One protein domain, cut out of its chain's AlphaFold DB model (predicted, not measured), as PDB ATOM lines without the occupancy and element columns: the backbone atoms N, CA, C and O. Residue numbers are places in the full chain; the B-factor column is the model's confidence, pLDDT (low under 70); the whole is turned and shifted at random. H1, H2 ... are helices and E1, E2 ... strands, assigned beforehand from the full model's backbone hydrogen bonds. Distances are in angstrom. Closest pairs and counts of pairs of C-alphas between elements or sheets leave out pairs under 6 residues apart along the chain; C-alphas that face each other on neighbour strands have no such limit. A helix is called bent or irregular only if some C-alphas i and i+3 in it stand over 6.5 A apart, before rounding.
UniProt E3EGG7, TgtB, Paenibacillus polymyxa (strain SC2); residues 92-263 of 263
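Overview. This is residues 92 to 263 of the 263 residues of the protein "TgtB" of Paenibacillus polymyxa (strain SC2) (UniProt E3EGG7). This is a cluster of crossed helices built round H6, which runs through the middle between H4 and H8, with H3 side by side with it and H1 packed on both H3 and H4. At one end of the long axis sits a small hairpin of E1 and E2 with the short helix H7 by it, while H2 and H5 lie at the margin of the cluster. The printed part has 172 residues, with eight named helices and two named strands in the order H1 H2 H3 H4 H5 H6 E1 E2 H7 H8. The class is mostly helix, and the one sheet has the order E1 - E2, antiparallel. The whole is compact, with a radius of gyration of the C-alphas of 16.1 A, and its outline is rounded, spanning 49 by 35 by 29 A.

Along the chain. H1 is residues 92 to 100, 11.7 A long, and begins at C-alpha 92, (137.437, 164.963, 128.148). H2 is residues 104 to 109, 8.9 A. H3 is residues 126 to 138, 20.2 A. H4, residues 143 to 163, is the longest helix at 30.5 A and starts at C-alpha 143, (138.696, 172.100, 131.802); it is irregular, with C-alphas 144 and 147 standing 7.0 A apart. H5 is residues 172 to 181, 14.6 A, and H6 is residues 187 to 202, 22.7 A. E1 is residues 217 to 219, 6.6 A, and E2 is residues 222 to 224, 6.9 A. H7 is residues 232 to 237, 9.7 A. H8 is residues 248 to 262, 21.1 A, and ends at C-alpha 262, (153.788, 160.930, 106.988).

Arrangement. H1 touches H3 at a steep tilt of 45 degrees, opposite ways, with the closest C-alphas, those of Ala 93 and Phe 136, 5.1 A apart. H1 also touches residues 146 to 154 of H4, at a steep tilt of 50 degrees, the same way; the closest C-alphas are those of Cys 96 and Cys 150, 5.7 A. H2 touches no helix, but H2 and H4 are near each other. H3 touches H6 at a shallow tilt of 25 degrees, the same way, closest at the C-alphas of Ile 132 and Glu 191, 5.7 A. H4 and H6 only just touch, with 3 pairs of C-alphas within 8 A; the closest are those of Phe 153 and Phe 197, 7.0 A. H5 touches no helix. H6 and H8 are close but not clearly touching, with the C-alphas of Phe 192 and Tyr 255 closest at 6.1 A. E1 and E2 form an antiparallel hairpin at 166 degrees between directions, with N 217 and O 224 at 2.7 A and N 222 and O 219 at 2.9 A, within hydrogen-bond range. The closest C-alphas of E1 and H7 are those of His 219 and Phe 233, 6.8 A. Every O i to N i+4 pair is within hydrogen-bond range in H1, H6 and H8; the figures are 1 of 2 in H2, 5 of 9 in H3, 15 of 17 in H4, 5 of 6 in H5 and 0 of 2 in H7, where 2 of 3 O i to N i+3 pairs are within range.

Size, cuts and confidence. The two C-alphas farthest apart, those of Glu 144 and Ser 221, are 49.8 A from each other. The printed part has no cut and ends at the chain's last residue, Glu 263. The links from H2 to H3, 16 residues, and from H6 to E1, 14 residues, are long. In the first, residues 110 to 111 form a short parallel pairing with residues 124 to 125. The mean pLDDT of the printed part is 88.7, and residues 204 to 206 are under 70.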
ATOM      1  N   LEU A  92     137.007 164.379 129.425       80.31
ATOM      2  CA  LEU A  92     137.437 164.963 128.148       80.31
ATOM      3  C   LEU A  92     137.021 164.068 126.969       80.31
ATOM      4  O   LEU A  92     136.430 164.561 126.013       80.31
ATOM      5  N   ALA A  93     137.223 162.750 127.072       86.12
ATOM      6  CA  ALA A  93     136.761 161.806 126.054       86.12
ATOM      7  C   ALA A  93     135.238 161.876 125.839       86.12
ATOM      8  O   ALA A  93     134.787 161.966 124.701       86.12
ATOM      9  N   GLU A  94     134.444 161.895 126.917       81.38
ATOM     10  CA  GLU A  94     132.976 161.973 126.834       81.38
ATOM     11  C   GLU A  94     132.468 163.341 126.343       81.38
ATOM     12  O   GLU A  94     131.468 163.428 125.629       81.38
ATOM     13  N   TYR A  95     133.142 164.427 126.721       81.44
ATOM     14  CA  TYR A  95     132.866 165.788 126.274       81.44
ATOM     15  C   TYR A  95     133.120 165.895 124.773       81.44
ATOM     16  O   TYR A  95     132.218 166.259 124.017       81.44
ATOM     17  N   CYS A  96     134.313 165.489 124.331       86.81
ATOM     18  CA  CYS A  96     134.665 165.445 122.922       86.81
ATOM     19  C   CYS A  96     133.739 164.514 122.145       86.81
ATOM     20  O   CYS A  96     133.332 164.876 121.048       86.81
ATOM     21  N   GLU A  97     133.342 163.364 122.691       86.94
ATOM     22  CA  GLU A  97     132.355 162.483 122.066       86.94
ATOM     23  C   GLU A  97     131.034 163.219 121.818       86.94
ATOM     24  O   GLU A  97     130.579 163.287 120.675       86.94
ATOM     25  N   LYS A  98     130.429 163.799 122.864       80.44
ATOM     26  CA  LYS A  98     129.133 164.492 122.770       80.44
ATOM     27  C   LYS A  98     129.174 165.632 121.758       80.44
ATOM     28  O   LYS A  98     128.274 165.745 120.926       80.44
ATOM     29  N   VAL A  99     130.223 166.451 121.810       81.31
ATOM     30  CA  VAL A  99     130.402 167.571 120.881       81.31
ATOM     31  C   VAL A  99     130.643 167.051 119.465       81.31
ATOM     32  O   VAL A  99     129.979 167.500 118.537       81.31
ATOM     33  N   THR A 100     131.504 166.053 119.273       86.88
ATOM     34  CA  THR A 100     131.836 165.523 117.939       86.88
ATOM     35  C   THR A 100     130.645 164.838 117.276       86.88
ATOM     36  O   THR A 100     130.376 165.071 116.098       86.88
ATOM     37  N   LEU A 101     129.854 164.077 118.035       86.50
ATOM     38  CA  LEU A 101     128.615 163.457 117.560       86.50
ATOM     39  C   LEU A 101     127.477 164.464 117.325       86.50
ATOM     40  O   LEU A 101     126.459 164.088 116.746       86.50
ATOM     41  N   SER A 102     127.614 165.730 117.729       83.94
ATOM     42  CA  SER A 102     126.650 166.775 117.358       83.94
ATOM     43  C   SER A 102     126.808 167.245 115.903       83.94
ATOM     44  O   SER A 102     125.881 167.828 115.345       83.94
ATOM     45  N   TYR A 103     127.941 166.949 115.252       86.50
ATOM     46  CA  TYR A 103     128.190 167.342 113.866       86.50
ATOM     47  C   TYR A 103     127.659 166.307 112.868       86.50
ATOM     48  O   TYR A 103     128.015 165.125 112.899       86.50
ATOM     49  N   ASP A 104     126.880 166.773 111.890       88.94
ATOM     50  CA  ASP A 104     126.265 165.924 110.863       88.94
ATOM     51  C   ASP A 104     127.269 165.081 110.072       88.94
ATOM     52  O   ASP A 104     126.992 163.926 109.754       88.94
ATOM     53  N   PHE A 105     128.447 165.626 109.752       91.06
ATOM     54  CA  PHE A 105     129.448 164.896 108.970       91.06
ATOM     55  C   PHE A 105     130.022 163.692 109.736       91.06
ATOM     56  O   PHE A 105     130.270 162.654 109.127       91.06
ATOM     57  N   ILE A 106     130.133 163.785 111.064       91.56
ATOM     58  CA  ILE A 106     130.521 162.670 111.936       91.56
ATOM     59  C   ILE A 106     129.376 161.670 112.046       91.56
ATOM     60  O   ILE A 106     129.569 160.472 111.832       91.56
ATOM     61  N   ASN A 107     128.155 162.153 112.298       86.19
ATOM     62  CA  ASN A 107     126.971 161.295 112.327       86.19
ATOM     63  C   ASN A 107     126.794 160.520 111.019       86.19
ATOM     64  O   ASN A 107     126.255 159.416 111.030       86.19
ATOM     65  N   ARG A 108     127.260 161.052 109.881       89.31
ATOM     66  CA  ARG A 108     127.249 160.367 108.584       89.31
ATOM     67  C   ARG A 108     128.245 159.218 108.476       89.31
ATOM     68  O   ARG A 108     127.934 158.311 107.714       89.31
ATOM     69  N   ILE A 109     129.331 159.198 109.245       92.06
ATOM     70  CA  ILE A 109     130.361 158.144 109.203       92.06
ATOM     71  C   ILE A 109     130.334 157.193 110.412       92.06
ATOM     72  O   ILE A 109     130.897 156.106 110.326       92.06
ATOM     73  N   VAL A 110     129.631 157.536 111.496       91.31
ATOM     74  CA  VAL A 110     129.455 156.669 112.677       91.31
ATOM     75  C   VAL A 110     128.093 155.955 112.653       91.31
ATOM     76  O   VAL A 110     127.043 156.564 112.445       91.31
ATOM     77  N   GLU A 111     128.104 154.639 112.854       90.12
ATOM     78  CA  GLU A 111     126.936 153.765 113.003       90.12
ATOM     79  C   GLU A 111     126.579 153.612 114.485       90.12
ATOM     80  O   GLU A 111     127.425 153.223 115.284       90.12
ATOM     81  N   ARG A 112     125.320 153.852 114.870       85.44
ATOM     82  CA  ARG A 112     124.898 153.693 116.279       85.44
ATOM     83  C   ARG A 112     124.687 152.234 116.695       85.44
ATOM     84  O   ARG A 112     124.589 151.952 117.881       85.44
ATOM     85  N   LYS A 113     124.601 151.315 115.733       79.44
ATOM     86  CA  LYS A 113     124.486 149.870 115.969       79.44
ATOM     87  C   LYS A 113     125.839 149.262 116.345       79.44
ATOM     88  O   LYS A 113     126.887 149.743 115.921       79.44
ATOM     89  N   ASP A 114     125.801 148.124 117.033       78.75
ATOM     90  CA  ASP A 114     127.002 147.406 117.491       78.75
ATOM     91  C   ASP A 114     127.886 146.868 116.359       78.75
ATOM     92  O   ASP A 114     129.062 146.567 116.566       78.75
ATOM     93  N   LYS A 115     127.324 146.706 115.155       81.06
ATOM     94  CA  LYS A 115     128.023 146.166 113.986       81.06
ATOM     95  C   LYS A 115     127.708 146.976 112.739       81.06
ATOM     96  O   LYS A 115     126.559 147.335 112.488       81.06
ATOM     97  N   LEU A 116     128.737 147.175 111.917       82.06
ATOM     98  CA  LEU A 116     128.582 147.689 110.563       82.06
ATOM     99  C   LEU A 116     127.953 146.613 109.677       82.06
ATOM    100  O   LEU A 116     128.456 145.493 109.585       82.06
ATOM    101  N   SER A 117     126.859 146.965 109.006       76.81
ATOM    102  CA  SER A 117     126.330 146.160 107.904       76.81
ATOM    103  C   SER A 117     127.321 146.159 106.735       76.81
ATOM    104  O   SER A 117     127.979 147.168 106.477       76.81
ATOM    105  N   SER A 118     127.377 145.062 105.976       73.00
ATOM    106  CA  SER A 118     128.146 144.967 104.722       73.00
ATOM    107  C   SER A 118     127.709 145.986 103.660       73.00
ATOM    108  O   SER A 118     128.461 146.271 102.731       73.00
ATOM    109  N   ASN A 119     126.511 146.556 103.815       78.31
ATOM    110  CA  ASN A 119     125.956 147.611 102.969       78.31
ATOM    111  C   ASN A 119     125.879 148.967 103.696       78.31
ATOM    112  O   ASN A 119     125.091 149.826 103.310       78.31
ATOM    113  N   SER A 120     126.640 149.165 104.777       80.31
ATOM    114  CA  SER A 120     126.677 150.446 105.485       80.31
ATOM    115  C   SER A 120     127.650 151.418 104.813       80.31
ATOM    116  O   SER A 120     128.777 151.053 104.481       80.31
ATOM    117  N   THR A 121     127.230 152.676 104.659       85.38
ATOM    118  CA  THR A 121     128.113 153.791 104.274       85.38
ATOM    119  C   THR A 121     128.968 154.288 105.443       85.38
ATOM    120  O   THR A 121     129.849 155.124 105.246       85.38
ATOM    121  N   LYS A 122     128.718 153.771 106.654       90.62
ATOM    122  CA  LYS A 122     129.447 154.107 107.877       90.62
ATOM    123  C   LYS A 122     130.827 153.441 107.912       90.62
ATOM    124  O   LYS A 122     131.050 152.355 107.363       90.62
ATOM    125  N   LEU A 123     131.748 154.104 108.597       90.00
ATOM    126  CA  LEU A 123     133.148 153.710 108.763       90.00
ATOM    127  C   LEU A 123     133.393 153.005 110.088       90.00
ATOM    128  O   LEU A 123     134.165 152.053 110.157       90.00
ATOM    129  N   LEU A 124     132.706 153.466 111.129       91.75
ATOM    130  CA  LEU A 124     132.928 153.075 112.514       91.75
ATOM    131  C   LEU A 124     131.590 152.779 113.176       91.75
ATOM    132  O   LEU A 124     130.578 153.386 112.833       91.75
ATOM    133  N   THR A 125     131.583 151.889 114.159       91.75
ATOM    134  CA  THR A 125     130.483 151.830 115.128       91.75
ATOM    135  C   THR A 125     130.711 152.858 116.227       91.75
ATOM    136  O   THR A 125     131.857 153.225 116.508       91.75
ATOM    137  N   LEU A 126     129.643 153.282 116.897       90.56
ATOM    138  CA  LEU A 126     129.715 154.160 118.061       90.56
ATOM    139  C   LEU A 126     130.664 153.579 119.114       90.56
ATOM    140  O   LEU A 126     131.556 154.277 119.573       90.56
ATOM    141  N   HIS A 127     130.560 152.276 119.388       89.75
ATOM    142  CA  HIS A 127     131.463 151.579 120.302       89.75
ATOM    143  C   HIS A 127     132.941 151.688 119.881       89.75
ATOM    144  O   HIS A 127     133.806 151.929 120.719       89.75
ATOM    145  N   SER A 128     133.257 151.525 118.587       91.06
ATOM    146  CA  SER A 128     134.640 151.688 118.113       91.06
ATOM    147  C   SER A 128     135.128 153.132 118.228       91.06
ATOM    148  O   SER A 128     136.248 153.354 118.674       91.06
ATOM    149  N   PHE A 129     134.277 154.109 117.910       93.06
ATOM    150  CA  PHE A 129     134.613 155.525 118.011       93.06
ATOM    151  C   PHE A 129     134.848 155.950 119.467       93.06
ATOM    152  O   PHE A 129     135.888 156.521 119.775       93.06
ATOM    153  N   GLN A 130     133.953 155.564 120.380       90.50
ATOM    154  CA  GLN A 130     134.120 155.727 121.829       90.50
ATOM    155  C   GLN A 130     135.413 155.078 122.327       90.50
ATOM    156  O   GLN A 130     136.142 155.660 123.125       90.50
ATOM    157  N   GLY A 131     135.719 153.873 121.837       90.25
ATOM    158  CA  GLY A 131     136.960 153.172 122.148       90.25
ATOM    159  C   GLY A 131     138.207 153.957 121.742       90.25
ATOM    160  O   GLY A 131     139.154 154.002 122.521       90.25
ATOM    161  N   ILE A 132     138.189 154.600 120.569       93.38
ATOM    162  CA  ILE A 132     139.283 155.455 120.094       93.38
ATOM    163  C   ILE A 132     139.382 156.713 120.966       93.38
ATOM    164  O   ILE A 132     140.452 157.002 121.492       93.38
ATOM    165  N   LEU A 133     138.270 157.416 121.213       92.56
ATOM    166  CA  LEU A 133     138.259 158.662 121.992       92.56
ATOM    167  C   LEU A 133     138.746 158.508 123.438       92.56
ATOM    168  O   LEU A 133     139.162 159.494 124.040       92.56
ATOM    169  N   LYS A 134     138.778 157.289 123.994       89.88
ATOM    170  CA  LYS A 134     139.386 157.035 125.312       89.88
ATOM    171  C   LYS A 134     140.840 157.499 125.413       89.88
ATOM    172  O   LYS A 134     141.269 157.779 126.526       89.88
ATOM    173  N   MET A 135     141.574 157.623 124.302       88.38
ATOM    174  CA  MET A 135     142.933 158.182 124.318       88.38
ATOM    175  C   MET A 135     142.978 159.643 124.789       88.38
ATOM    176  O   MET A 135     144.000 160.093 125.290       88.38
ATOM    177  N   PHE A 136     141.866 160.381 124.709       89.88
ATOM    178  CA  PHE A 136     141.797 161.749 125.232       89.88
ATOM    179  C   PHE A 136     141.858 161.793 126.760       89.88
ATOM    180  O   PHE A 136     142.184 162.829 127.323       89.88
ATOM    181  N   ASN A 137     141.609 160.675 127.447       83.62
ATOM    182  CA  ASN A 137     141.785 160.609 128.899       83.62
ATOM    183  C   ASN A 137     143.259 160.718 129.324       83.62
ATOM    184  O   ASN A 137     143.526 161.032 130.480       83.62
ATOM    185  N   ASP A 138     144.201 160.476 128.407       83.38
ATOM    186  CA  ASP A 138     145.635 160.628 128.668       83.38
ATOM    187  C   ASP A 138     146.107 162.090 128.480       83.38
ATOM    188  O   ASP A 138     147.219 162.442 128.883       83.38
ATOM    189  N   VAL A 139     145.259 162.962 127.917       86.44
ATOM    190  CA  VAL A 139     145.557 164.381 127.675       86.44
ATOM    191  C   VAL A 139     145.368 165.185 128.961       86.44
ATOM    192  O   VAL A 139     144.282 165.247 129.538       86.44
ATOM    193  N   LYS A 140     146.444 165.831 129.418       82.56
ATOM    194  CA  LYS A 140     146.486 166.577 130.685       82.56
ATOM    195  C   LYS A 140     146.305 168.075 130.456       82.56
ATOM    196  O   LYS A 140     147.275 168.827 130.512       82.56
ATOM    197  N   ILE A 141     145.065 168.491 130.217       82.31
ATOM    198  CA  ILE A 141     144.682 169.900 130.020       82.31
ATOM    199  C   ILE A 141     143.622 170.331 131.028       82.31
ATOM    200  O   ILE A 141     142.867 169.500 131.542       82.31
ATOM    201  N   LYS A 142     143.544 171.635 131.306       76.75
ATOM    202  CA  LYS A 142     142.521 172.175 132.210       76.75
ATOM    203  C   LYS A 142     141.152 172.174 131.531       76.75
ATOM    204  O   LYS A 142     141.059 172.319 130.316       76.75
ATOM    205  N   ASN A 143     140.076 172.092 132.317       72.69
ATOM    206  CA  ASN A 143     138.696 172.100 131.802       72.69
ATOM    207  C   ASN A 143     138.380 173.325 130.928       72.69
ATOM    208  O   ASN A 143     137.629 173.225 129.964       72.69
ATOM    209  N   GLU A 144     138.969 174.478 131.256       74.75
ATOM    210  CA  GLU A 144     138.831 175.730 130.498       74.75
ATOM    211  C   GLU A 144     139.351 175.608 129.056       74.75
ATOM    212  O   GLU A 144     138.880 176.309 128.166       74.75
ATOM    213  N   GLU A 145     140.290 174.690 128.810       81.81
ATOM    214  CA  GLU A 145     140.897 174.450 127.498       81.81
ATOM    215  C   GLU A 145     140.116 173.420 126.669       81.81
ATOM    216  O   GLU A 145     140.339 173.306 125.465       81.81
ATOM    217  N   TRP A 146     139.169 172.687 127.269       85.00
ATOM    218  CA  TRP A 146     138.415 171.635 126.580       85.00
ATOM    219  C   TRP A 146     137.608 172.131 125.375       85.00
ATOM    220  O   TRP A 146     137.621 171.439 124.352       85.00
ATOM    221  N   PRO A 147     136.917 173.291 125.427       80.12
ATOM    222  CA  PRO A 147     136.217 173.807 124.255       80.12
ATOM    223  C   PRO A 147     137.170 174.084 123.088       80.12
ATOM    224  O   PRO A 147     136.843 173.747 121.952       80.12
ATOM    225  N   ASN A 148     138.361 174.629 123.369       86.19
ATOM    226  CA  ASN A 148     139.379 174.905 122.353       86.19
ATOM    227  C   ASN A 148     139.941 173.601 121.783       86.19
ATOM    228  O   ASN A 148     139.883 173.400 120.576       86.19
ATOM    229  N   TYR A 149     140.354 172.669 122.647       90.56
ATOM    230  CA  TYR A 149     140.822 171.340 122.249       90.56
ATOM    231  C   TYR A 149     139.804 170.623 121.352       90.56
ATOM    232  O   TYR A 149     140.138 170.088 120.297       90.56
ATOM    233  N   CYS A 150     138.526 170.639 121.739       89.88
ATOM    234  CA  CYS A 150     137.477 170.011 120.950       89.88
ATOM    235  C   CYS A 150     137.202 170.767 119.643       89.88
ATOM    236  O   CYS A 150     136.950 170.133 118.623       89.88
ATOM    237  N   SER A 151     137.249 172.101 119.644       88.00
ATOM    238  CA  SER A 151     137.121 172.906 118.426       88.00
ATOM    239  C   SER A 151     138.239 172.586 117.430       88.00
ATOM    240  O   SER A 151     137.959 172.326 116.256       88.00
ATOM    241  N   ASP A 152     139.482 172.514 117.906       93.44
ATOM    242  CA  ASP A 152     140.654 172.150 117.110       93.44
ATOM    243  C   ASP A 152     140.531 170.727 116.567       93.44
ATOM    244  O   ASP A 152     140.791 170.492 115.387       93.44
ATOM    245  N   PHE A 153     140.045 169.784 117.381       95.50
ATOM    246  CA  PHE A 153     139.782 168.412 116.949       95.50
ATOM    247  C   PHE A 153     138.763 168.352 115.808       95.50
ATOM    248  O   PHE A 153     138.975 167.680 114.797       95.50
ATOM    249  N   ILE A 154     137.657 169.090 115.921       94.62
ATOM    250  CA  ILE A 154     136.641 169.147 114.864       94.62
ATOM    251  C   ILE A 154     137.197 169.784 113.597       94.62
ATOM    252  O   ILE A 154     136.912 169.309 112.494       94.62
ATOM    253  N   GLN A 155     137.981 170.850 113.739       94.81
ATOM    254  CA  GLN A 155     138.619 171.504 112.608       94.81
ATOM    255  C   GLN A 155     139.623 170.571 111.921       94.81
ATOM    256  O   GLN A 155     139.599 170.457 110.695       94.81
ATOM    257  N   TYR A 156     140.424 169.840 112.696       96.94
ATOM    258  CA  TYR A 156     141.319 168.795 112.212       96.94
ATOM    259  C   TYR A 156     140.560 167.741 111.397       96.94
ATOM    260  O   TYR A 156     140.914 167.493 110.247       96.94
ATOM    261  N   LEU A 157     139.463 167.185 111.926       96.56
ATOM    262  CA  LEU A 157     138.668 166.178 111.213       96.56
ATOM    263  C   LEU A 157     138.062 166.717 109.909       96.56
ATOM    264  O   LEU A 157     138.039 166.011 108.901       96.56
ATOM    265  N   LYS A 158     137.587 167.968 109.902       95.81
ATOM    266  CA  LYS A 158     137.082 168.617 108.682       95.81
ATOM    267  C   LYS A 158     138.179 168.763 107.633       95.81
ATOM    268  O   LYS A 158     137.938 168.454 106.468       95.81
ATOM    269  N   CYS A 159     139.361 169.227 108.032       96.25
ATOM    270  CA  CYS A 159     140.509 169.366 107.143       96.25
ATOM    271  C   CYS A 159     140.977 168.004 106.614       96.25
ATOM    272  O   CYS A 159     141.177 167.867 105.413       96.25
ATOM    273  N   LEU A 160     141.053 166.985 107.475       96.69
ATOM    274  CA  LEU A 160     141.428 165.622 107.103       96.69
ATOM    275  C   LEU A 160     140.468 165.030 106.060       96.69
ATOM    276  O   LEU A 160     140.912 164.500 105.049       96.69
ATOM    277  N   ILE A 161     139.152 165.150 106.268       95.81
ATOM    278  CA  ILE A 161     138.141 164.653 105.318       95.81
ATOM    279  C   ILE A 161     138.146 165.465 104.019       95.81
ATOM    280  O   ILE A 161     137.882 164.920 102.951       95.81
ATOM    281  N   LYS A 162     138.424 166.770 104.094       95.69
ATOM    282  CA  LYS A 162     138.546 167.617 102.905       95.69
ATOM    283  C   LYS A 162     139.740 167.195 102.045       95.69
ATOM    284  O   LYS A 162     139.590 167.124 100.830       95.69
ATOM    285  N   GLU A 163     140.882 166.925 102.673       96.25
ATOM    286  CA  GLU A 163     142.104 166.479 101.997       96.25
ATOM    287  C   GLU A 163     141.964 165.046 101.463       96.25
ATOM    288  O   GLU A 163     142.379 164.741 100.347       96.25
ATOM    289  N   TYR A 164     141.291 164.181 102.226       95.62
ATOM    290  CA  TYR A 164     141.076 162.772 101.900       95.62
ATOM    291  C   TYR A 164     139.577 162.424 101.898       95.62
ATOM    292  O   TYR A 164     139.070 161.830 102.857       95.62
ATOM    293  N   PRO A 165     138.839 162.730 100.809       93.69
ATOM    294  CA  PRO A 165     137.383 162.559 100.745       93.69
ATOM    295  C   PRO A 165     136.884 161.135 100.997       93.69
ATOM    296  O   PRO A 165     135.757 160.948 101.455       93.69
ATOM    297  N   PHE A 166     137.720 160.119 100.757       92.38
ATOM    298  CA  PHE A 166     137.388 158.723 101.051       92.38
ATOM    299  C   PHE A 166     137.199 158.446 102.553       92.38
ATOM    300  O   PHE A 166     136.532 157.474 102.910       92.38
ATOM    301  N   LEU A 167     137.708 159.311 103.437       94.69
ATOM    302  CA  LEU A 167     137.439 159.283 104.880       94.69
ATOM    303  C   LEU A 167     136.075 159.904 105.237       94.69
ATOM    304  O   LEU A 167     135.606 159.783 106.364       94.69
ATOM    305  N   GLY A 168     135.415 160.574 104.294       92.38
ATOM    306  CA  GLY A 168     134.077 161.133 104.455       92.38
ATOM    307  C   GLY A 168     132.971 160.155 104.066       92.38
ATOM    308  O   GLY A 168     133.108 158.936 104.159       92.38
ATOM    309  N   TYR A 169     131.840 160.693 103.611       90.56
ATOM    310  CA  TYR A 169     130.763 159.894 103.027       90.56
ATOM    311  C   TYR A 169     131.157 159.397 101.629       90.56
ATOM    312  O   TYR A 169     131.599 160.191 100.807       90.56
ATOM    313  N   LEU A 170     130.908 158.114 101.349       91.31
ATOM    314  CA  LEU A 170     130.973 157.536 100.003       91.31
ATOM    315  C   LEU A 170     129.716 156.685  99.769       91.31
ATOM    316  O   LEU A 170     129.249 156.032 100.715       91.31
ATOM    317  N   PRO A 171     129.190 156.638  98.534       91.38
ATOM    318  CA  PRO A 171     128.209 155.640  98.121       91.38
ATOM    319  C   PRO A 171     128.682 154.208  98.401       91.38
ATOM    320  O   PRO A 171     129.876 153.921  98.426       91.38
ATOM    321  N   ILE A 172     127.740 153.276  98.589       90.00
ATOM    322  CA  ILE A 172     128.050 151.887  98.982       90.00
ATOM    323  C   ILE A 172     128.973 151.191  97.970       90.00
ATOM    324  O   ILE A 172     129.857 150.450  98.386       90.00
ATOM    325  N   ALA A 173     128.769 151.411  96.666       91.38
ATOM    326  CA  ALA A 173     129.598 150.811  95.619       91.38
ATOM    327  C   ALA A 173     131.051 151.302  95.716       91.38
ATOM    328  O   ALA A 173     131.948 150.502  95.952       91.38
ATOM    329  N   GLU A 174     131.257 152.620  95.702       93.44
ATOM    330  CA  GLU A 174     132.583 153.235  95.856       93.44
ATOM    331  C   GLU A 174     133.262 152.834  97.170       93.44
ATOM    332  O   GLU A 174     134.462 152.576  97.211       93.44
ATOM    333  N   ARG A 175     132.488 152.725  98.259       91.56
ATOM    334  CA  ARG A 175     132.984 152.259  99.559       91.56
ATOM    335  C   ARG A 175     133.502 150.824  99.492       91.56
ATOM    336  O   ARG A 175     134.515 150.523 100.121       91.56
ATOM    337  N   LYS A 176     132.796 149.932  98.792       90.19
ATOM    338  CA  LYS A 176     133.222 148.538  98.609       90.19
ATOM    339  C   LYS A 176     134.492 148.482  97.770       90.19
ATOM    340  O   LYS A 176     135.474 147.919  98.243       90.19
ATOM    341  N   ASP A 177     134.507 149.170  96.633       92.88
ATOM    342  CA  ASP A 177     135.661 149.227  95.732       92.88
ATOM    343  C   ASP A 177     136.907 149.799  96.429       92.88
ATOM    344  O   ASP A 177     138.023 149.308  96.248       92.88
ATOM    345  N   PHE A 178     136.728 150.821  97.271       93.31
ATOM    346  CA  PHE A 178     137.800 151.376  98.093       93.31
ATOM    347  C   PHE A 178     138.325 150.346  99.096       93.31
ATOM    348  O   PHE A 178     139.531 150.112  99.179       93.31
ATOM    349  N   ARG A 179     137.422 149.687  99.832       90.88
ATOM    350  CA  ARG A 179     137.772 148.693 100.857       90.88
ATOM    351  C   ARG A 179     138.387 147.423 100.296       90.88
ATOM    352  O   ARG A 179     138.992 146.694 101.075       90.88
ATOM    353  N   GLU A 180     138.255 147.140  99.006       91.19
ATOM    354  CA  GLU A 180     138.976 146.055  98.329       91.19
ATOM    355  C   GLU A 180     140.453 146.388  98.089       91.19
ATOM    356  O   GLU A 180     141.280 145.482  98.019       91.19
ATOM    357  N   LYS A 181     140.801 147.677  98.014       93.94
ATOM    358  CA  LYS A 181     142.149 148.153  97.668       93.94
ATOM    359  C   LYS A 181     142.896 148.749  98.853       93.94
ATOM    360  O   LYS A 181     144.118 148.677  98.902       93.94
ATOM    361  N   SER A 182     142.176 149.330  99.806       94.31
ATOM    362  CA  SER A 182     142.748 150.084 100.916       94.31
ATOM    363  C   SER A 182     142.101 149.725 102.252       94.31
ATOM    364  O   SER A 182     140.982 149.211 102.329       94.31
ATOM    365  N   VAL A 183     142.845 149.995 103.320       92.94
ATOM    366  CA  VAL A 183     142.418 149.878 104.716       92.94
ATOM    367  C   VAL A 183     142.382 151.232 105.432       92.94
ATOM    368  O   VAL A 183     142.164 151.270 106.640       92.94
ATOM    369  N   ALA A 184     142.539 152.343 104.703       94.31
ATOM    370  CA  ALA A 184     142.624 153.687 105.283       94.31
ATOM    371  C   ALA A 184     141.311 154.160 105.938       94.31
ATOM    372  O   ALA A 184     141.323 155.023 106.805       94.31
ATOM    373  N   ASP A 185     140.163 153.584 105.567       91.62
ATOM    374  CA  ASP A 185     138.864 153.911 106.170       91.62
ATOM    375  C   ASP A 185     138.461 152.957 107.313       91.62
ATOM    376  O   ASP A 185     137.353 153.061 107.850       91.62
ATOM    377  N   MET A 186     139.342 152.022 107.694       90.50
ATOM    378  CA  MET A 186     139.088 151.054 108.762       90.50
ATOM    379  C   MET A 186     139.259 151.674 110.154       90.50
ATOM    380  O   MET A 186     139.981 152.646 110.355       90.50
ATOM    381  N   SER A 187     138.645 151.045 111.162       89.62
ATOM    382  CA  SER A 187     138.667 151.550 112.542       89.62
ATOM    383  C   SER A 187     140.053 151.756 113.140       89.62
ATOM    384  O   SER A 187     140.212 152.671 113.941       89.62
ATOM    385  N   PHE A 188     141.044 150.944 112.777       90.88
ATOM    386  CA  PHE A 188     142.403 151.135 113.284       90.88
ATOM    387  C   PHE A 188     143.124 152.302 112.582       90.88
ATOM    388  O   PHE A 188     143.958 152.947 113.197       90.88
ATOM    389  N   ALA A 189     142.801 152.605 111.319       94.50
ATOM    390  CA  ALA A 189     143.365 153.763 110.626       94.50
ATOM    391  C   ALA A 189     142.807 155.064 111.223       94.50
ATOM    392  O   ALA A 189     143.557 155.992 111.507       94.50
ATOM    393  N   TRP A 190     141.510 155.079 111.553       95.12
ATOM    394  CA  TRP A 190     140.897 156.150 112.347       95.12
ATOM    395  C   TRP A 190     141.530 156.327 113.729       95.12
ATOM    396  O   TRP A 190     141.655 157.457 114.200       95.12
ATOM    397  N   GLU A 191     141.963 155.235 114.364       94.69
ATOM    398  CA  GLU A 191     142.754 155.292 115.599       94.69
ATOM    399  C   GLU A 191     144.068 156.060 115.372       94.69
ATOM    400  O   GLU A 191     144.413 156.905 116.193       94.69
ATOM    401  N   PHE A 192     144.756 155.854 114.239       95.94
ATOM    402  CA  PHE A 192     145.989 156.581 113.901       95.94
ATOM    403  C   PHE A 192     145.749 158.065 113.644       95.94
ATOM    404  O   PHE A 192     146.481 158.890 114.182       95.94
ATOM    405  N   TYR A 193     144.707 158.424 112.889       96.81
ATOM    406  CA  TYR A 193     144.383 159.830 112.627       96.81
ATOM    407  C   TYR A 193     144.060 160.589 113.919       96.81
ATOM    408  O   TYR A 193     144.573 161.678 114.157       96.81
ATOM    409  N   ILE A 194     143.251 159.997 114.801       95.88
ATOM    410  CA  ILE A 194     142.890 160.640 116.069       95.88
ATOM    411  C   ILE A 194     144.101 160.697 117.012       95.88
ATOM    412  O   ILE A 194     144.316 161.722 117.655       95.88
ATOM    413  N   LYS A 195     144.942 159.657 117.051       95.31
ATOM    414  CA  LYS A 195     146.182 159.676 117.840       95.31
ATOM    415  C   LYS A 195     147.174 160.722 117.327       95.31
ATOM    416  O   LYS A 195     147.789 161.410 118.129       95.31
ATOM    417  N   PHE A 196     147.282 160.905 116.012       95.25
ATOM    418  CA  PHE A 196     148.087 161.973 115.417       95.25
ATOM    419  C   PHE A 196     147.645 163.362 115.873       95.25
ATOM    420  O   PHE A 196     148.487 164.173 116.237       95.25
ATOM    421  N   PHE A 197     146.335 163.616 115.925       95.31
ATOM    422  CA  PHE A 197     145.815 164.858 116.493       95.31
ATOM    423  C   PHE A 197     146.257 165.055 117.951       95.31
ATOM    424  O   PHE A 197     146.703 166.140 118.303       95.31
ATOM    425  N   VAL A 198     146.172 164.013 118.786       93.69
ATOM    426  CA  VAL A 198     146.602 164.080 120.197       93.69
ATOM    427  C   VAL A 198     148.089 164.416 120.312       93.69
ATOM    428  O   VAL A 198     148.463 165.286 121.101       93.69
ATOM    429  N   ASP A 199     148.926 163.742 119.521       92.31
ATOM    430  CA  ASP A 199     150.374 163.946 119.499       92.31
ATOM    431  C   ASP A 199     150.737 165.373 119.049       92.31
ATOM    432  O   ASP A 199     151.526 166.041 119.719       92.31
ATOM    433  N   GLU A 200     150.135 165.859 117.959       91.75
ATOM    434  CA  GLU A 200     150.390 167.199 117.412       91.75
ATOM    435  C   GLU A 200     149.849 168.310 118.313       91.75
ATOM    436  O   GLU A 200     150.517 169.313 118.534       91.75
ATOM    437  N   TRP A 201     148.657 168.145 118.885       90.75
ATOM    438  CA  TRP A 201     148.111 169.146 119.800       90.75
ATOM    439  C   TRP A 201     148.978 169.264 121.066       90.75
ATOM    440  O   TRP A 201     149.154 170.344 121.626       90.75
ATOM    441  N   SER A 202     149.592 168.156 121.489       83.88
ATOM    442  CA  SER A 202     150.498 168.127 122.640       83.88
ATOM    443  C   SER A 202     151.893 168.704 122.350       83.88
ATOM    444  O   SER A 202     152.640 168.975 123.294       83.88
ATOM    445  N   SER A 203     152.279 168.903 121.083       78.69
ATOM    446  CA  SER A 203     153.666 169.208 120.687       78.69
ATOM    447  C   SER A 203     154.074 170.691 120.794       78.69
ATOM    448  O   SER A 203     155.185 171.047 120.413       78.69
ATOM    449  N   LYS A 204     153.252 171.553 121.416       62.97
ATOM    450  CA  LYS A 204     153.432 173.024 121.552       62.97
ATOM    451  C   LYS A 204     153.380 173.819 120.240       62.97
ATOM    452  O   LYS A 204     153.470 175.047 120.292       62.97
ATOM    453  N   ASP A 205     153.196 173.167 119.097       62.97
ATOM    454  CA  ASP A 205     152.906 173.844 117.838       62.97
ATOM    455  C   ASP A 205     151.451 174.344 117.870       62.97
ATOM    456  O   ASP A 205     150.510 173.572 118.014       62.97
ATOM    457  N   TYR A 206     151.243 175.657 117.730       64.00
ATOM    458  CA  TYR A 206     149.914 176.294 117.795       64.00
ATOM    459  C   TYR A 206     148.940 175.863 116.678       64.00
ATOM    460  O   TYR A 206     147.799 176.320 116.649       64.00
ATOM    461  N   VAL A 207     149.382 175.033 115.727       80.06
ATOM    462  CA  VAL A 207     148.586 174.576 114.583       80.06
ATOM    463  C   VAL A 207     148.764 173.073 114.415       80.06
ATOM    464  O   VAL A 207     149.853 172.608 114.088       80.06
ATOM    465  N   VAL A 208     147.670 172.324 114.566       87.94
ATOM    466  CA  VAL A 208     147.663 170.879 114.322       87.94
ATOM    467  C   VAL A 208     147.778 170.599 112.823       87.94
ATOM    468  O   VAL A 208     146.939 171.042 112.031       87.94
ATOM    469  N   LYS A 209     148.813 169.856 112.426       91.44
ATOM    470  CA  LYS A 209     149.057 169.493 111.024       91.44
ATOM    471  C   LYS A 209     148.087 168.407 110.554       91.44
ATOM    472  O   LYS A 209     147.509 167.664 111.345       91.44
ATOM    473  N   ILE A 210     147.914 168.302 109.237       93.38
ATOM    474  CA  ILE A 210     147.202 167.185 108.601       93.38
ATOM    475  C   ILE A 210     148.248 166.166 108.133       93.38
ATOM    476  O   ILE A 210     149.217 166.574 107.491       93.38
ATOM    477  N   PRO A 211     148.089 164.865 108.448       93.44
ATOM    478  CA  PRO A 211     149.036 163.842 108.016       93.44
ATOM    479  C   PRO A 211     149.064 163.755 106.486       93.44
ATOM    480  O   PRO A 211     148.008 163.681 105.860       93.44
ATOM    481  N   ASN A 212     150.254 163.736 105.881       92.44
ATOM    482  CA  ASN A 212     150.391 163.627 104.429       92.44
ATOM    483  C   ASN A 212     150.352 162.158 103.978       92.44
ATOM    484  O   ASN A 212     151.377 161.482 103.938       92.44
ATOM    485  N   LEU A 213     149.168 161.685 103.592       92.38
ATOM    486  CA  LEU A 213     148.943 160.327 103.083       92.38
ATOM    487  C   LEU A 213     149.311 160.153 101.601       92.38
ATOM    488  O   LEU A 213     149.185 159.057 101.068       92.38
ATOM    489  N   SER A 214     149.734 161.211 100.906       88.06
ATOM    490  CA  SER A 214     150.040 161.166  99.468       88.06
ATOM    491  C   SER A 214     151.486 160.766  99.166       88.06
ATOM    492  O   SER A 214     151.840 160.581  98.000       88.06
ATOM    493  N   LYS A 215     152.337 160.648 100.192       90.50
ATOM    494  CA  LYS A 215     153.728 160.211 100.040       90.50
ATOM    495  C   LYS A 215     153.790 158.720  99.686       90.50
ATOM    496  O   LYS A 215     153.064 157.930 100.280       90.50
ATOM    497  N   PRO A 216     154.690 158.282  98.794       93.25
ATOM    498  CA  PRO A 216     154.928 156.857  98.608       93.25
ATOM    499  C   PRO A 216     155.524 156.248  99.886       93.25
ATOM    500  O   PRO A 216     156.470 156.776 100.466       93.25
ATOM    501  N   PHE A 217     154.959 155.135 100.336       95.12
ATOM    502  CA  PHE A 217     155.510 154.276 101.370       95.12
ATOM    503  C   PHE A 217     156.414 153.224 100.731       95.12
ATOM    504  O   PHE A 217     156.022 152.545  99.779       95.12
ATOM    505  N   HIS A 218     157.615 153.065 101.282       93.31
ATOM    506  CA  HIS A 218     158.603 152.101 100.812       93.31
ATOM    507  C   HIS A 218     158.781 150.988 101.848       93.31
ATOM    508  O   HIS A 218     159.110 151.254 103.003       93.31
ATOM    509  N   HIS A 219     158.591 149.732 101.437       91.94
ATOM    510  CA  HIS A 219     158.782 148.573 102.306       91.94
ATOM    511  C   HIS A 219     159.413 147.415 101.540       91.94
ATOM    512  O   HIS A 219     158.803 146.849 100.632       91.94
ATOM    513  N   MET A 220     160.637 147.038 101.919       90.12
ATOM    514  CA  MET A 220     161.446 146.075 101.165       90.12
ATOM    515  C   MET A 220     161.575 146.516  99.692       90.12
ATOM    516  O   MET A 220     162.040 147.620  99.427       90.12
ATOM    517  N   SER A 221     161.154 145.686  98.736       91.00
ATOM    518  CA  SER A 221     161.115 146.006  97.303       91.00
ATOM    519  C   SER A 221     159.762 146.555  96.827       91.00
ATOM    520  O   SER A 221     159.562 146.714  95.625       91.00
ATOM    521  N   TRP A 222     158.813 146.788  97.734       95.31
ATOM    522  CA  TRP A 222     157.474 147.279  97.415       95.31
ATOM    523  C   TRP A 222     157.381 148.796  97.624       95.31
ATOM    524  O   TRP A 222     158.006 149.358  98.525       95.31
ATOM    525  N   THR A 223     156.620 149.475  96.767       95.19
ATOM    526  CA  THR A 223     156.350 150.917  96.858       95.19
ATOM    527  C   THR A 223     154.898 151.184  96.485       95.19
ATOM    528  O   THR A 223     154.427 150.687  95.465       95.19
ATOM    529  N   GLY A 224     154.211 151.987  97.291       93.38
ATOM    530  CA  GLY A 224     152.800 152.316  97.105       93.38
ATOM    531  C   GLY A 224     152.269 153.141  98.274       93.38
ATOM    532  O   GLY A 224     153.032 153.849  98.915       93.38
ATOM    533  N   ASP A 225     150.977 153.075  98.563       94.19
ATOM    534  CA  ASP A 225     150.358 153.756  99.710       94.19
ATOM    535  C   ASP A 225     150.453 152.886 100.977       94.19
ATOM    536  O   ASP A 225     150.254 151.673 100.924       94.19
ATOM    537  N   PHE A 226     150.727 153.473 102.144       95.19
ATOM    538  CA  PHE A 226     150.846 152.705 103.390       95.19
ATOM    539  C   PHE A 226     149.622 151.818 103.669       95.19
ATOM    540  O   PHE A 226     149.764 150.655 104.050       95.19
ATOM    541  N   PHE A 227     148.418 152.333 103.435       95.25
ATOM    542  CA  PHE A 227     147.149 151.653 103.669       95.25
ATOM    543  C   PHE A 227     146.676 150.800 102.485       95.25
ATOM    544  O   PHE A 227     145.558 150.281 102.533       95.25
ATOM    545  N   GLN A 228     147.461 150.618 101.424       94.69
ATOM    546  CA  GLN A 228     147.115 149.655 100.377       94.69
ATOM    547  C   GLN A 228     147.087 148.223 100.925       94.69
ATOM    548  O   GLN A 228     147.947 147.821 101.703       94.69
ATOM    549  N   ARG A 229     146.088 147.428 100.531       91.56
ATOM    550  CA  ARG A 229     145.918 146.048 101.018       91.56
ATOM    551  C   ARG A 229     146.985 145.085 100.525       91.56
ATOM    552  O   ARG A 229     147.268 144.109 101.213       91.56
ATOM    553  N   ASP A 230     147.522 145.333  99.339       91.56
ATOM    554  CA  ASP A 230     148.601 144.552  98.744       91.56
ATOM    555  C   ASP A 230     149.984 144.954  99.275       91.56
ATOM    556  O   ASP A 230     150.958 144.269  98.969       91.56
ATOM    557  N   ASN A 231     150.073 145.991 100.123       93.94
ATOM    558  CA  ASN A 231     151.301 146.339 100.830       93.94
ATOM    559  C   ASN A 231     151.769 145.145 101.694       93.94
ATOM    560  O   ASN A 231     151.077 144.770 102.654       93.94
ATOM    561  N   PRO A 232     152.953 144.557 101.409       92.50
ATOM    562  CA  PRO A 232     153.468 143.391 102.125       92.50
ATOM    563  C   PRO A 232     153.640 143.617 103.628       92.50
ATOM    564  O   PRO A 232     153.571 142.656 104.394       92.50
ATOM    565  N   PHE A 233     153.782 144.875 104.066       92.81
ATOM    566  CA  PHE A 233     153.802 145.247 105.480       92.81
ATOM    567  C   PHE A 233     152.628 144.635 106.260       92.81
ATOM    568  O   PHE A 233     152.803 144.135 107.373       92.81
ATOM    569  N   TRP A 234     151.434 144.610 105.659       90.94
ATOM    570  CA  TRP A 234     150.230 144.098 106.310       90.94
ATOM    571  C   TRP A 234     150.217 142.582 106.475       90.94
ATOM    572  O   TRP A 234     149.534 142.093 107.373       90.94
ATOM    573  N   GLN A 235     150.971 141.830 105.667       87.31
ATOM    574  CA  GLN A 235     150.934 140.363 105.675       87.31
ATOM    575  C   GLN A 235     151.298 139.784 107.045       87.31
ATOM    576  O   GLN A 235     150.639 138.858 107.514       87.31
ATOM    577  N   SER A 236     152.256 140.405 107.737       85.56
ATOM    578  CA  SER A 236     152.685 140.036 109.095       85.56
ATOM    579  C   SER A 236     151.584 140.180 110.154       85.56
ATOM    580  O   SER A 236     151.693 139.644 111.256       85.56
ATOM    581  N   TYR A 237     150.517 140.907 109.830       88.00
ATOM    582  CA  TYR A 237     149.427 141.258 110.734       88.00
ATOM    583  C   TYR A 237     148.088 140.615 110.359       88.00
ATOM    584  O   TYR A 237     147.088 140.797 111.066       88.00
ATOM    585  N   LEU A 238     148.050 139.869 109.254       86.00
ATOM    586  CA  LEU A 238     146.875 139.140 108.804       86.00
ATOM    587  C   LEU A 238     146.861 137.740 109.423       86.00
ATOM    588  O   LEU A 238     147.837 136.999 109.415       86.00
ATOM    589  N   SER A 239     145.713 137.360 109.972       82.81
ATOM    590  CA  SER A 239     145.442 135.969 110.333       82.81
ATOM    591  C   SER A 239     145.282 135.098 109.083       82.81
ATOM    592  O   SER A 239     145.037 135.607 107.993       82.81
ATOM    593  N   VAL A 240     145.298 133.773 109.269       79.19
ATOM    594  CA  VAL A 240     145.036 132.774 108.211       79.19
ATOM    595  C   VAL A 240     143.733 133.058 107.442       79.19
ATOM    596  O   VAL A 240     143.635 132.776 106.256       79.19
ATOM    597  N   ASN A 241     142.753 133.693 108.095       79.69
ATOM    598  CA  ASN A 241     141.462 134.049 107.502       79.69
ATOM    599  C   ASN A 241     141.429 135.480 106.917       79.69
ATOM    600  O   ASN A 241     140.348 136.038 106.740       79.69
ATOM    601  N   GLY A 242     142.583 136.126 106.718       78.00
ATOM    602  CA  GLY A 242     142.696 137.477 106.152       78.00
ATOM    603  C   GLY A 242     142.199 138.608 107.061       78.00
ATOM    604  O   GLY A 242     142.032 139.740 106.612       78.00
ATOM    605  N   LYS A 243     141.930 138.333 108.345       82.19
ATOM    606  CA  LYS A 243     141.534 139.362 109.324       82.19
ATOM    607  C   LYS A 243     142.758 139.926 110.029       82.19
ATOM    608  O   LYS A 243     143.587 139.142 110.490       82.19
ATOM    609  N   PHE A 244     142.812 141.245 110.197       82.62
ATOM    610  CA  PHE A 244     143.839 141.906 111.000       82.62
ATOM    611  C   PHE A 244     143.794 141.448 112.458       82.62
ATOM    612  O   PHE A 244     142.733 141.457 113.090       82.62
ATOM    613  N   ARG A 245     144.948 141.056 113.000       77.88
ATOM    614  CA  ARG A 245     145.091 140.632 114.392       77.88
ATOM    615  C   ARG A 245     146.295 141.319 115.024       77.88
ATOM    616  O   ARG A 245     147.383 140.761 115.073       77.88
ATOM    617  N   PHE A 246     146.071 142.505 115.575       77.81
ATOM    618  CA  PHE A 246     147.074 143.196 116.382       77.81
ATOM    619  C   PHE A 246     146.531 143.622 117.747       77.81
ATOM    620  O   PHE A 246     145.509 144.308 117.863       77.81
ATOM    621  N   HIS A 247     147.242 143.190 118.793       79.81
ATOM    622  CA  HIS A 247     147.086 143.678 120.164       79.81
ATOM    623  C   HIS A 247     147.688 145.080 120.334       79.81
ATOM    624  O   HIS A 247     148.428 145.544 119.467       79.81
ATOM    625  N   ARG A 248     147.394 145.736 121.465       78.31
ATOM    626  CA  ARG A 248     147.741 147.144 121.734       78.31
ATOM    627  C   ARG A 248     149.206 147.493 121.438       78.31
ATOM    628  O   ARG A 248     149.444 148.483 120.764       78.31
ATOM    629  N   ALA A 249     150.163 146.667 121.869       81.69
ATOM    630  CA  ALA A 249     151.590 146.929 121.648       81.69
ATOM    631  C   ALA A 249     151.958 146.997 120.155       81.69
ATOM    632  O   ALA A 249     152.655 147.907 119.730       81.69
ATOM    633  N   VAL A 250     151.414 146.087 119.341       86.62
ATOM    634  CA  VAL A 250     151.636 146.110 117.885       86.62
ATOM    635  C   VAL A 250     150.943 147.297 117.230       86.62
ATOM    636  O   VAL A 250     151.502 147.866 116.304       86.62
ATOM    637  N   ARG A 251     149.759 147.709 117.703       87.44
ATOM    638  CA  ARG A 251     149.112 148.921 117.172       87.44
ATOM    639  C   ARG A 251     149.973 150.153 117.378       87.44
ATOM    640  O   ARG A 251     150.096 150.945 116.456       87.44
ATOM    641  N   GLU A 252     150.587 150.273 118.552       90.19
ATOM    642  CA  GLU A 252     151.515 151.363 118.834       90.19
ATOM    643  C   GLU A 252     152.727 151.307 117.896       90.19
ATOM    644  O   GLU A 252     153.057 152.309 117.278       90.19
ATOM    645  N   SER A 253     153.336 150.134 117.698       91.56
ATOM    646  CA  SER A 253     154.454 149.989 116.753       91.56
ATOM    647  C   SER A 253     154.070 150.348 115.313       91.56
ATOM    648  O   SER A 253     154.822 151.044 114.641       91.56
ATOM    649  N   ILE A 254     152.900 149.909 114.836       94.12
ATOM    650  CA  ILE A 254     152.408 150.255 113.494       94.12
ATOM    651  C   ILE A 254     152.160 151.763 113.390       94.12
ATOM    652  O   ILE A 254     152.496 152.358 112.370       94.12
ATOM    653  N   TYR A 255     151.593 152.378 114.431       95.38
ATOM    654  CA  TYR A 255     151.376 153.819 114.469       95.38
ATOM    655  C   TYR A 255     152.687 154.598 114.346       95.38
ATOM    656  O   TYR A 255     152.738 155.540 113.566       95.38
ATOM    657  N   GLN A 256     153.747 154.197 115.056       95.44
ATOM    658  CA  GLN A 256     155.047 154.872 114.954       95.44
ATOM    659  C   GLN A 256     155.622 154.777 113.531       95.44
ATOM    660  O   GLN A 256     156.030 155.788 112.977       95.44
ATOM    661  N   ILE A 257     155.538 153.605 112.885       94.81
ATOM    662  CA  ILE A 257     155.960 153.435 111.480       94.81
ATOM    663  C   ILE A 257     155.129 154.323 110.541       94.81
ATOM    664  O   ILE A 257     155.659 154.943 109.624       94.81
ATOM    665  N   TRP A 258     153.812 154.379 110.756       96.12
ATOM    666  CA  TRP A 258     152.929 155.247 109.983       96.12
ATOM    667  C   TRP A 258     153.274 156.728 110.186       96.12
ATOM    668  O   TRP A 258     153.297 157.474 109.212       96.12
ATOM    669  N   LYS A 259     153.575 157.140 111.423       94.44
ATOM    670  CA  LYS A 259     153.949 158.511 111.782       94.44
ATOM    671  C   LYS A 259     155.262 158.931 111.113       94.44
ATOM    672  O   LYS A 259     155.303 159.975 110.478       94.44
ATOM    673  N   GLU A 260     156.282 158.075 111.162       92.81
ATOM    674  CA  GLU A 260     157.560 158.292 110.466       92.81
ATOM    675  C   GLU A 260     157.390 158.438 108.944       92.81
ATOM    676  O   GLU A 260     158.153 159.149 108.301       92.81
ATOM    677  N   TRP A 261     156.397 157.771 108.350       92.38
ATOM    678  CA  TRP A 261     156.120 157.865 106.914       92.38
ATOM    679  C   TRP A 261     155.455 159.187 106.500       92.38
ATOM    680  O   TRP A 261     155.739 159.710 105.418       92.38
ATOM    681  N   ILE A 262     154.541 159.711 107.320       90.44
ATOM    682  CA  ILE A 262     153.788 160.930 106.988       90.44
ATOM    683  C   ILE A 262     154.585 162.217 107.245       90.44
ATOM    684  O   ILE A 262     154.290 163.235 106.605       90.44
ATOM    685  N   GLU A 263     155.591 162.175 108.127       79.94
ATOM    686  CA  GLU A 263     156.552 163.261 108.417       79.94
ATOM    687  C   GLU A 263     157.511 163.518 107.246       79.94
ATOM    688  O   GLU A 263     157.624 164.692 106.818       79.94
TER     689      GLU A 263